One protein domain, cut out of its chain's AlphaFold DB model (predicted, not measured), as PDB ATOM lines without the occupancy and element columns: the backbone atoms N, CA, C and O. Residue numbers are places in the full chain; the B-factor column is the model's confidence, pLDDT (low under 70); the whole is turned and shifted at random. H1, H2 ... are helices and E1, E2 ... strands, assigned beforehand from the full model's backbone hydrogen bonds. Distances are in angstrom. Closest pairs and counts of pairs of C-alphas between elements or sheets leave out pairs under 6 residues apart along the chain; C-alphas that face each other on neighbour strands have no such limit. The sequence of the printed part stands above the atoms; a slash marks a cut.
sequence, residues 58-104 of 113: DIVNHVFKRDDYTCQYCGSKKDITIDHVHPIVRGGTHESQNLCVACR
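AT A GLANCE: This is residues 58 to 104 of the 113 residues of a protein of Dehalococcoidia bacterium (UniProt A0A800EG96). A small two-stranded antiparallel hairpin, E1 and E2, makes a narrow ribbon with one short helix, H1, packed over one of its faces. Two long loops lie at opposite ends of the ribbon: residues 67 to 79, which lead from H1 into E1, and residues 85 to 98, which join E1 to E2. The printed part has 47 residues with one named helix and two named strands, in the order H1, E1, E2; the class is mixed, helices and strands, although under half of the residues, 19, are in named elements. The whole is compact, with a radius of gyration of the C-alphas of 10.1 A, and its C-alphas span 28 by 21 by 12 A.

IN THESE COORDINATES: Strand E1 is residues 80 to 84, 13.0 A from first to last C-alpha, and begins with C-alpha 80 at (92.169, 144.199, 128.536). Strand E2 is residues 99 to 103, 12.9 A long in the same measure, and ends with C-alpha 103 at (89.082, 146.611, 127.219). Helix H1 is residues 58 to 66, 12.0 A from first to last C-alpha, and begins with C-alpha 58 at (105.370, 147.510, 138.592).

HOW THE PARTS SIT: E1 and E2 are antiparallel neighbours and form a hairpin, with an angle of 140 degrees between their N-to-C directions. C-alphas that face each other include 80 and 103, 4.1 A apart, and 84 and 99, 4.8 A apart. Across the pair, N 81 and O 102 are 2.8 A apart and N 100 and O 83 are 3.0 A apart, both within hydrogen-bond range. H1 has 5 pairs of C-alphas within 8 A with E2, and the closest are those of Val 63 and Cys 100, 6.2 A apart. With E1 it has 3 such pairs, and the closest C-alphas are those of Val 60 and Ile 82, 7.1 A apart. The centre of H1 is 10.2 A from that of E2 and 10.6 A from that of E1. In H1 every O i to N i+4 pair is within hydrogen-bond range.

THE WHOLE: The two C-alphas farthest apart are those of Lys 78 and Gly 91, 28.5 A, one in each long loop. The first and last printed C-alphas, of Asp 58 and Arg 104, are 21.7 A apart. Both links are long: 13 residues between H1 and E1, and 14 between E1 and E2. The printed part has no cut. The mean pLDDT of the printed part is 94.0, and no printed residue is under 70.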
ATOM      1  N   ASP A  58     105.931 147.702 137.252       96.50
ATOM      2  CA  ASP A  58     105.370 147.510 138.592       96.50
ATOM      3  C   ASP A  58     104.050 148.256 138.769       96.50
ATOM      4  O   ASP A  58     103.094 147.704 139.315       96.50
ATOM      5  N   ILE A  59     103.960 149.479 138.239       96.06
ATOM      6  CA  ILE A  59     102.715 150.257 138.234       96.06
ATOM      7  C   ILE A  59     101.660 149.532 137.397       96.06
ATOM      8  O   ILE A  59     100.526 149.370 137.846       96.06
ATOM      9  N   VAL A  60     102.036 149.048 136.210       96.00
ATOM     10  CA  VAL A  60     101.139 148.283 135.330       96.00
ATOM     11  C   VAL A  60     100.597 147.047 136.052       96.00
ATOM     12  O   VAL A  60      99.386 146.838 136.104       96.00
ATOM     13  N   ASN A  61     101.480 146.253 136.661       97.25
ATOM     14  CA  ASN A  61     101.108 145.050 137.402       97.25
ATOM     15  C   ASN A  61     100.226 145.363 138.616       97.25
ATOM     16  O   ASN A  61      99.276 144.629 138.891       97.25
ATOM     17  N   HIS A  62     100.522 146.445 139.336       97.62
ATOM     18  CA  HIS A  62      99.706 146.907 140.452       97.62
ATOM     19  C   HIS A  62      98.282 147.248 139.999       97.62
ATOM     20  O   HIS A  62      97.331 146.770 140.609       97.62
ATOM     21  N   VAL A  63      98.127 148.008 138.909       97.75
ATOM     22  CA  VAL A  63      96.809 148.391 138.378       97.75
ATOM     23  C   VAL A  63      96.026 147.164 137.908       97.75
ATOM     24  O   VAL A  63      94.858 147.027 138.256       97.75
ATOM     25  N   PHE A  64      96.664 146.220 137.206       98.00
ATOM     26  CA  PHE A  64      95.999 144.974 136.805       98.00
ATOM     27  C   PHE A  64      95.470 144.164 137.992       98.00
ATOM     28  O   PHE A  64      94.345 143.671 137.935       98.00
ATOM     29  N   LYS A  65      96.262 144.042 139.066       97.88
ATOM     30  CA  LYS A  65      95.848 143.341 140.290       97.88
ATOM     31  C   LYS A  65      94.744 144.089 141.035       97.88
ATOM     32  O   LYS A  65      93.789 143.460 141.471       97.88
ATOM     33  N   ARG A  66      94.874 145.414 141.173       97.56
ATOM     34  CA  ARG A  66      93.882 146.280 141.829       97.56
ATOM     35  C   ARG A  66      92.512 146.152 141.164       97.56
ATOM     36  O   ARG A  66      91.506 146.067 141.855       97.56
ATOM     37  N   ASP A  67      92.501 146.098 139.837       97.88
ATOM     38  CA  ASP A  67      91.286 146.091 139.023       97.88
ATOM     39  C   ASP A  67      90.784 144.662 138.709       97.88
ATOM     40  O   ASP A  67      89.942 144.491 137.828       97.88
ATOM     41  N   ASP A  68      91.312 143.623 139.375       97.94
ATOM     42  CA  ASP A  68      90.994 142.197 139.154       97.94
ATOM     43  C   ASP A  68      90.987 141.789 137.668       97.94
ATOM     44  O   ASP A  68      90.093 141.086 137.186       97.94
ATOM     45  N   TYR A  69      91.952 142.293 136.888       97.56
ATOM     46  CA  TYR A  69      92.030 142.047 135.443       97.56
ATOM     47  C   TYR A  69      90.690 142.321 134.718       97.56
ATOM     48  O   TYR A  69      90.320 141.633 133.766       97.56
ATOM     49  N   THR A  70      89.943 143.323 135.183       97.00
ATOM     50  CA  THR A  70      88.588 143.632 134.721       97.00
ATOM     51  C   THR A  70      88.522 145.055 134.195       97.00
ATOM     52  O   THR A  70      88.962 145.996 134.851       97.00
ATOM     53  N   CYS A  71      87.939 145.231 133.009       95.56
ATOM     54  CA  CYS A  71      87.659 146.550 132.456       95.56
ATOM     55  C   CYS A  71      86.787 147.360 133.422       95.56
ATOM     56  O   CYS A  71      85.628 147.006 133.641       95.56
ATOM     57  N   GLN A  72      87.307 148.482 133.915       94.31
ATOM     58  CA  GLN A  72      86.603 149.362 134.852       94.31
ATOM     59  C   GLN A  72      85.416 150.101 134.214       94.31
ATOM     60  O   GLN A  72      84.583 150.659 134.918       94.31
ATOM     61  N   TYR A  73      85.299 150.072 132.884       91.56
ATOM     62  CA  TYR A  73      84.198 150.718 132.166       91.56
ATOM     63  C   TYR A  73      83.020 149.790 131.877       91.56
ATOM     64  O   TYR A  73      81.882 150.240 131.855       91.56
ATOM     65  N   CYS A  74      83.270 148.506 131.598       93.12
ATOM     66  CA  CYS A  74      82.221 147.591 131.133       93.12
ATOM     67  C   CYS A  74      82.253 146.191 131.757       93.12
ATOM     68  O   CYS A  74      81.434 145.354 131.393       93.12
ATOM     69  N   GLY A  75      83.213 145.892 132.635       94.06
ATOM     70  CA  GLY A  75      83.335 144.579 133.275       94.06
ATOM     71  C   GLY A  75      83.968 143.479 132.411       94.06
ATOM     72  O   GLY A  75      84.139 142.355 132.876       94.06
ATOM     73  N   SER A  76      84.342 143.754 131.155       95.00
ATOM     74  CA  SER A  76      85.007 142.753 130.306       95.00
ATOM     75  C   SER A  76      86.380 142.353 130.860       95.00
ATOM     76  O   SER A  76      87.208 143.218 131.138       95.00
ATOM     77  N   LYS A  77      86.656 141.043 130.906       95.94
ATOM     78  CA  LYS A  77      87.990 140.466 131.176       95.94
ATOM     79  C   LYS A  77      88.779 140.123 129.898       95.94
ATOM     80  O   LYS A  77      89.886 139.600 129.967       95.94
ATOM     81  N   LYS A  78      88.216 140.391 128.711       94.62
ATOM     82  CA  LYS A  78      88.831 140.097 127.401       94.62
ATOM     83  C   LYS A  78      89.464 141.340 126.783       94.62
ATOM     84  O   LYS A  78      88.906 142.433 126.907       94.62
ATOM     85  N   ASP A  79      90.590 141.147 126.091       93.75
ATOM     86  CA  ASP A  79      91.347 142.193 125.384       93.75
ATOM     87  C   ASP A  79      91.594 143.438 126.249       93.75
ATOM     88  O   ASP A  79      91.429 144.585 125.811       93.75
ATOM     89  N   ILE A  80      91.927 143.187 127.516       94.88
ATOM     90  CA  ILE A  80      92.169 144.199 128.536       94.88
ATOM     91  C   ILE A  80      93.573 144.772 128.423       94.88
ATOM     92  O   ILE A  80      94.537 144.091 128.081       94.88
ATOM     93  N   THR A  81      93.680 146.054 128.729       94.50
ATOM     94  CA  THR A  81      94.902 146.846 128.644       94.50
ATOM     95  C   THR A  81      94.848 147.973 129.662       94.50
ATOM     96  O   THR A  81      93.785 148.229 130.212       94.50
ATOM     97  N   ILE A  82      95.960 148.662 129.900       93.69
ATOM     98  CA  ILE A  82      95.950 149.872 130.724       93.69
ATOM     99  C   ILE A  82      95.517 151.072 129.881       93.69
ATOM    100  O   ILE A  82      95.995 151.249 128.755       93.69
ATOM    101  N   ASP A  83      94.625 151.878 130.441       92.38
ATOM    102  CA  ASP A  83      94.180 153.155 129.900       92.38
ATOM    103  C   ASP A  83      94.442 154.280 130.900       92.38
ATOM    104  O   ASP A  83      94.460 154.063 132.115       92.38
ATOM    105  N   HIS A  84      94.680 155.478 130.372       91.56
ATOM    106  CA  HIS A  84      94.844 156.687 131.171       91.56
ATOM    107  C   HIS A  84      93.483 157.345 131.360       91.56
ATOM    108  O   HIS A  84      92.859 157.722 130.370       91.56
ATOM    109  N   VAL A  85      93.061 157.541 132.609       91.38
ATOM    110  CA  VAL A  85      91.798 158.227 132.925       91.38
ATOM    111  C   VAL A  85      91.867 159.685 132.459       91.38
ATOM    112  O   VAL A  85      91.001 160.150 131.722       91.38
ATOM    113  N   HIS A  86      92.947 160.394 132.807       90.38
ATOM    114  CA  HIS A  86      93.317 161.680 132.216       90.38
ATOM    115  C   HIS A  86      94.402 161.469 131.150       90.38
ATOM    116  O   HIS A  86      95.513 161.041 131.489       90.38
ATOM    117  N   PRO A  87      94.140 161.755 129.860       89.69
ATOM    118  CA  PRO A  87      95.095 161.494 128.787       89.69
ATOM    119  C   PRO A  87      96.430 162.237 128.955       89.69
ATOM    120  O   PRO A  87      96.451 163.438 129.228       89.69
ATOM    121  N   ILE A  88      97.555 161.576 128.640       87.62
ATOM    122  CA  ILE A  88      98.904 162.193 128.649       87.62
ATOM    123  C   ILE A  88      98.955 163.478 127.809       87.62
ATOM    124  O   ILE A  88      99.557 164.471 128.202       87.62
ATOM    125  N   VAL A  89      98.275 163.494 126.657       85.25
ATOM    126  CA  VAL A  89      98.235 164.669 125.767       85.25
ATOM    127  C   VAL A  89      97.523 165.882 126.381       85.25
ATOM    128  O   VAL A  89      97.717 166.991 125.896       85.25
ATOM    129  N   ARG A  90      96.715 165.678 127.432       88.50
ATOM    130  CA  ARG A  90      96.045 166.727 128.218       88.50
ATOM    131  C   ARG A  90      96.731 166.963 129.579       88.50
ATOM    132  O   ARG A  90      96.173 167.661 130.420       88.50
ATOM    133  N   GLY A  91      97.927 166.408 129.797       89.12
ATOM    134  CA  GLY A  91      98.707 166.581 131.030       89.12
ATOM    135  C   GLY A  91      98.549 165.468 132.072       89.12
ATOM    136  O   GLY A  91      98.932 165.670 133.218       89.12
ATOM    137  N   GLY A  92      97.987 164.310 131.711       90.12
ATOM    138  CA  GLY A  92      97.920 163.145 132.600       90.12
ATOM    139  C   GLY A  92      99.281 162.568 132.983       90.12
ATOM    140  O   GLY A  92     100.254 162.700 132.239       90.12
ATOM    141  N   THR A  93      99.328 161.887 134.130       92.62
ATOM    142  CA  THR A  93     100.529 161.231 134.671       92.62
ATOM    143  C   THR A  93     100.493 159.713 134.454       92.62
ATOM    144  O   THR A  93      99.460 159.132 134.112       92.62
ATOM    145  N   HIS A  94     101.636 159.054 134.655       93.81
ATOM    146  CA  HIS A  94     101.768 157.590 134.674       93.81
ATOM    147  C   HIS A  94     101.576 156.992 136.081       93.81
ATOM    148  O   HIS A  94     102.020 155.877 136.345       93.81
ATOM    149  N   GLU A  95     100.947 157.727 136.995       94.00
ATOM    150  CA  GLU A  95     100.700 157.283 138.367       94.00
ATOM    151  C   GLU A  95      99.516 156.315 138.419       94.00
ATOM    152  O   GLU A  95      98.553 156.467 137.670       94.00
ATOM    153  N   SER A  96      99.543 155.343 139.335       94.31
ATOM    154  CA  SER A  96      98.500 154.306 139.438       94.31
ATOM    155  C   SER A  96      97.082 154.865 139.609       94.31
ATOM    156  O   SER A  96      96.121 154.238 139.171       94.31
ATOM    157  N   GLN A  97      96.941 156.047 140.212       94.19
ATOM    158  CA  GLN A  97      95.662 156.741 140.394       94.19
ATOM    159  C   GLN A  97      95.051 157.230 139.071       94.19
ATOM    160  O   GLN A  97      93.832 157.307 138.959       94.19
ATOM    161  N   ASN A  98      95.881 157.522 138.066       94.38
ATOM    162  CA  ASN A  98      95.451 157.976 136.741       94.38
ATOM    163  C   ASN A  98      95.313 156.823 135.728       94.38
ATOM    164  O   ASN A  98      95.148 157.046 134.528       94.38
ATOM    165  N   LEU A  99      95.435 155.581 136.189       94.81
ATOM    166  CA  LEU A  99      95.476 154.398 135.344       94.81
ATOM    167  C   LEU A  99      94.384 153.425 135.749       94.81
ATOM    168  O   LEU A  99      94.142 153.216 136.938       94.81
ATOM    169  N   CYS A 100      93.775 152.777 134.766       96.00
ATOM    170  CA  CYS A 100      92.824 151.702 135.000       96.00
ATOM    171  C   CYS A 100      92.931 150.620 133.928       96.00
ATOM    172  O   CYS A 100      93.427 150.847 132.820       96.00
ATOM    173  N   VAL A 101      92.421 149.434 134.237       96.38
ATOM    174  CA  VAL A 101      92.223 148.380 133.250       96.38
ATOM    175  C   VAL A 101      91.010 148.717 132.381       96.38
ATOM    176  O   VAL A 101      89.919 148.990 132.874       96.38
ATOM    177  N   ALA A 102      91.186 148.658 131.065       94.94
ATOM    178  CA  ALA A 102      90.160 148.909 130.065       94.94
ATOM    179  C   ALA A 102      90.259 147.905 128.914       94.94
ATOM    180  O   ALA A 102      91.351 147.593 128.428       94.94
ATOM    181  N   CYS A 103      89.117 147.423 128.429       93.62
ATOM    182  CA  CYS A 103      89.082 146.611 127.219       93.62
ATOM    183  C   CYS A 103      89.215 147.487 125.965       93.62
ATOM    184  O   CYS A 103      88.923 148.687 125.972       93.62
ATOM    185  N   ARG A 104      89.618 146.874 124.850       87.88
ATOM    186  CA  ARG A 104      89.782 147.562 123.559       87.88
ATOM    187  C   ARG A 104      88.543 148.350 123.106       87.88
ATOM    188  O   ARG A 104      88.702 149.394 122.476       87.88
TER     189      ARG A 104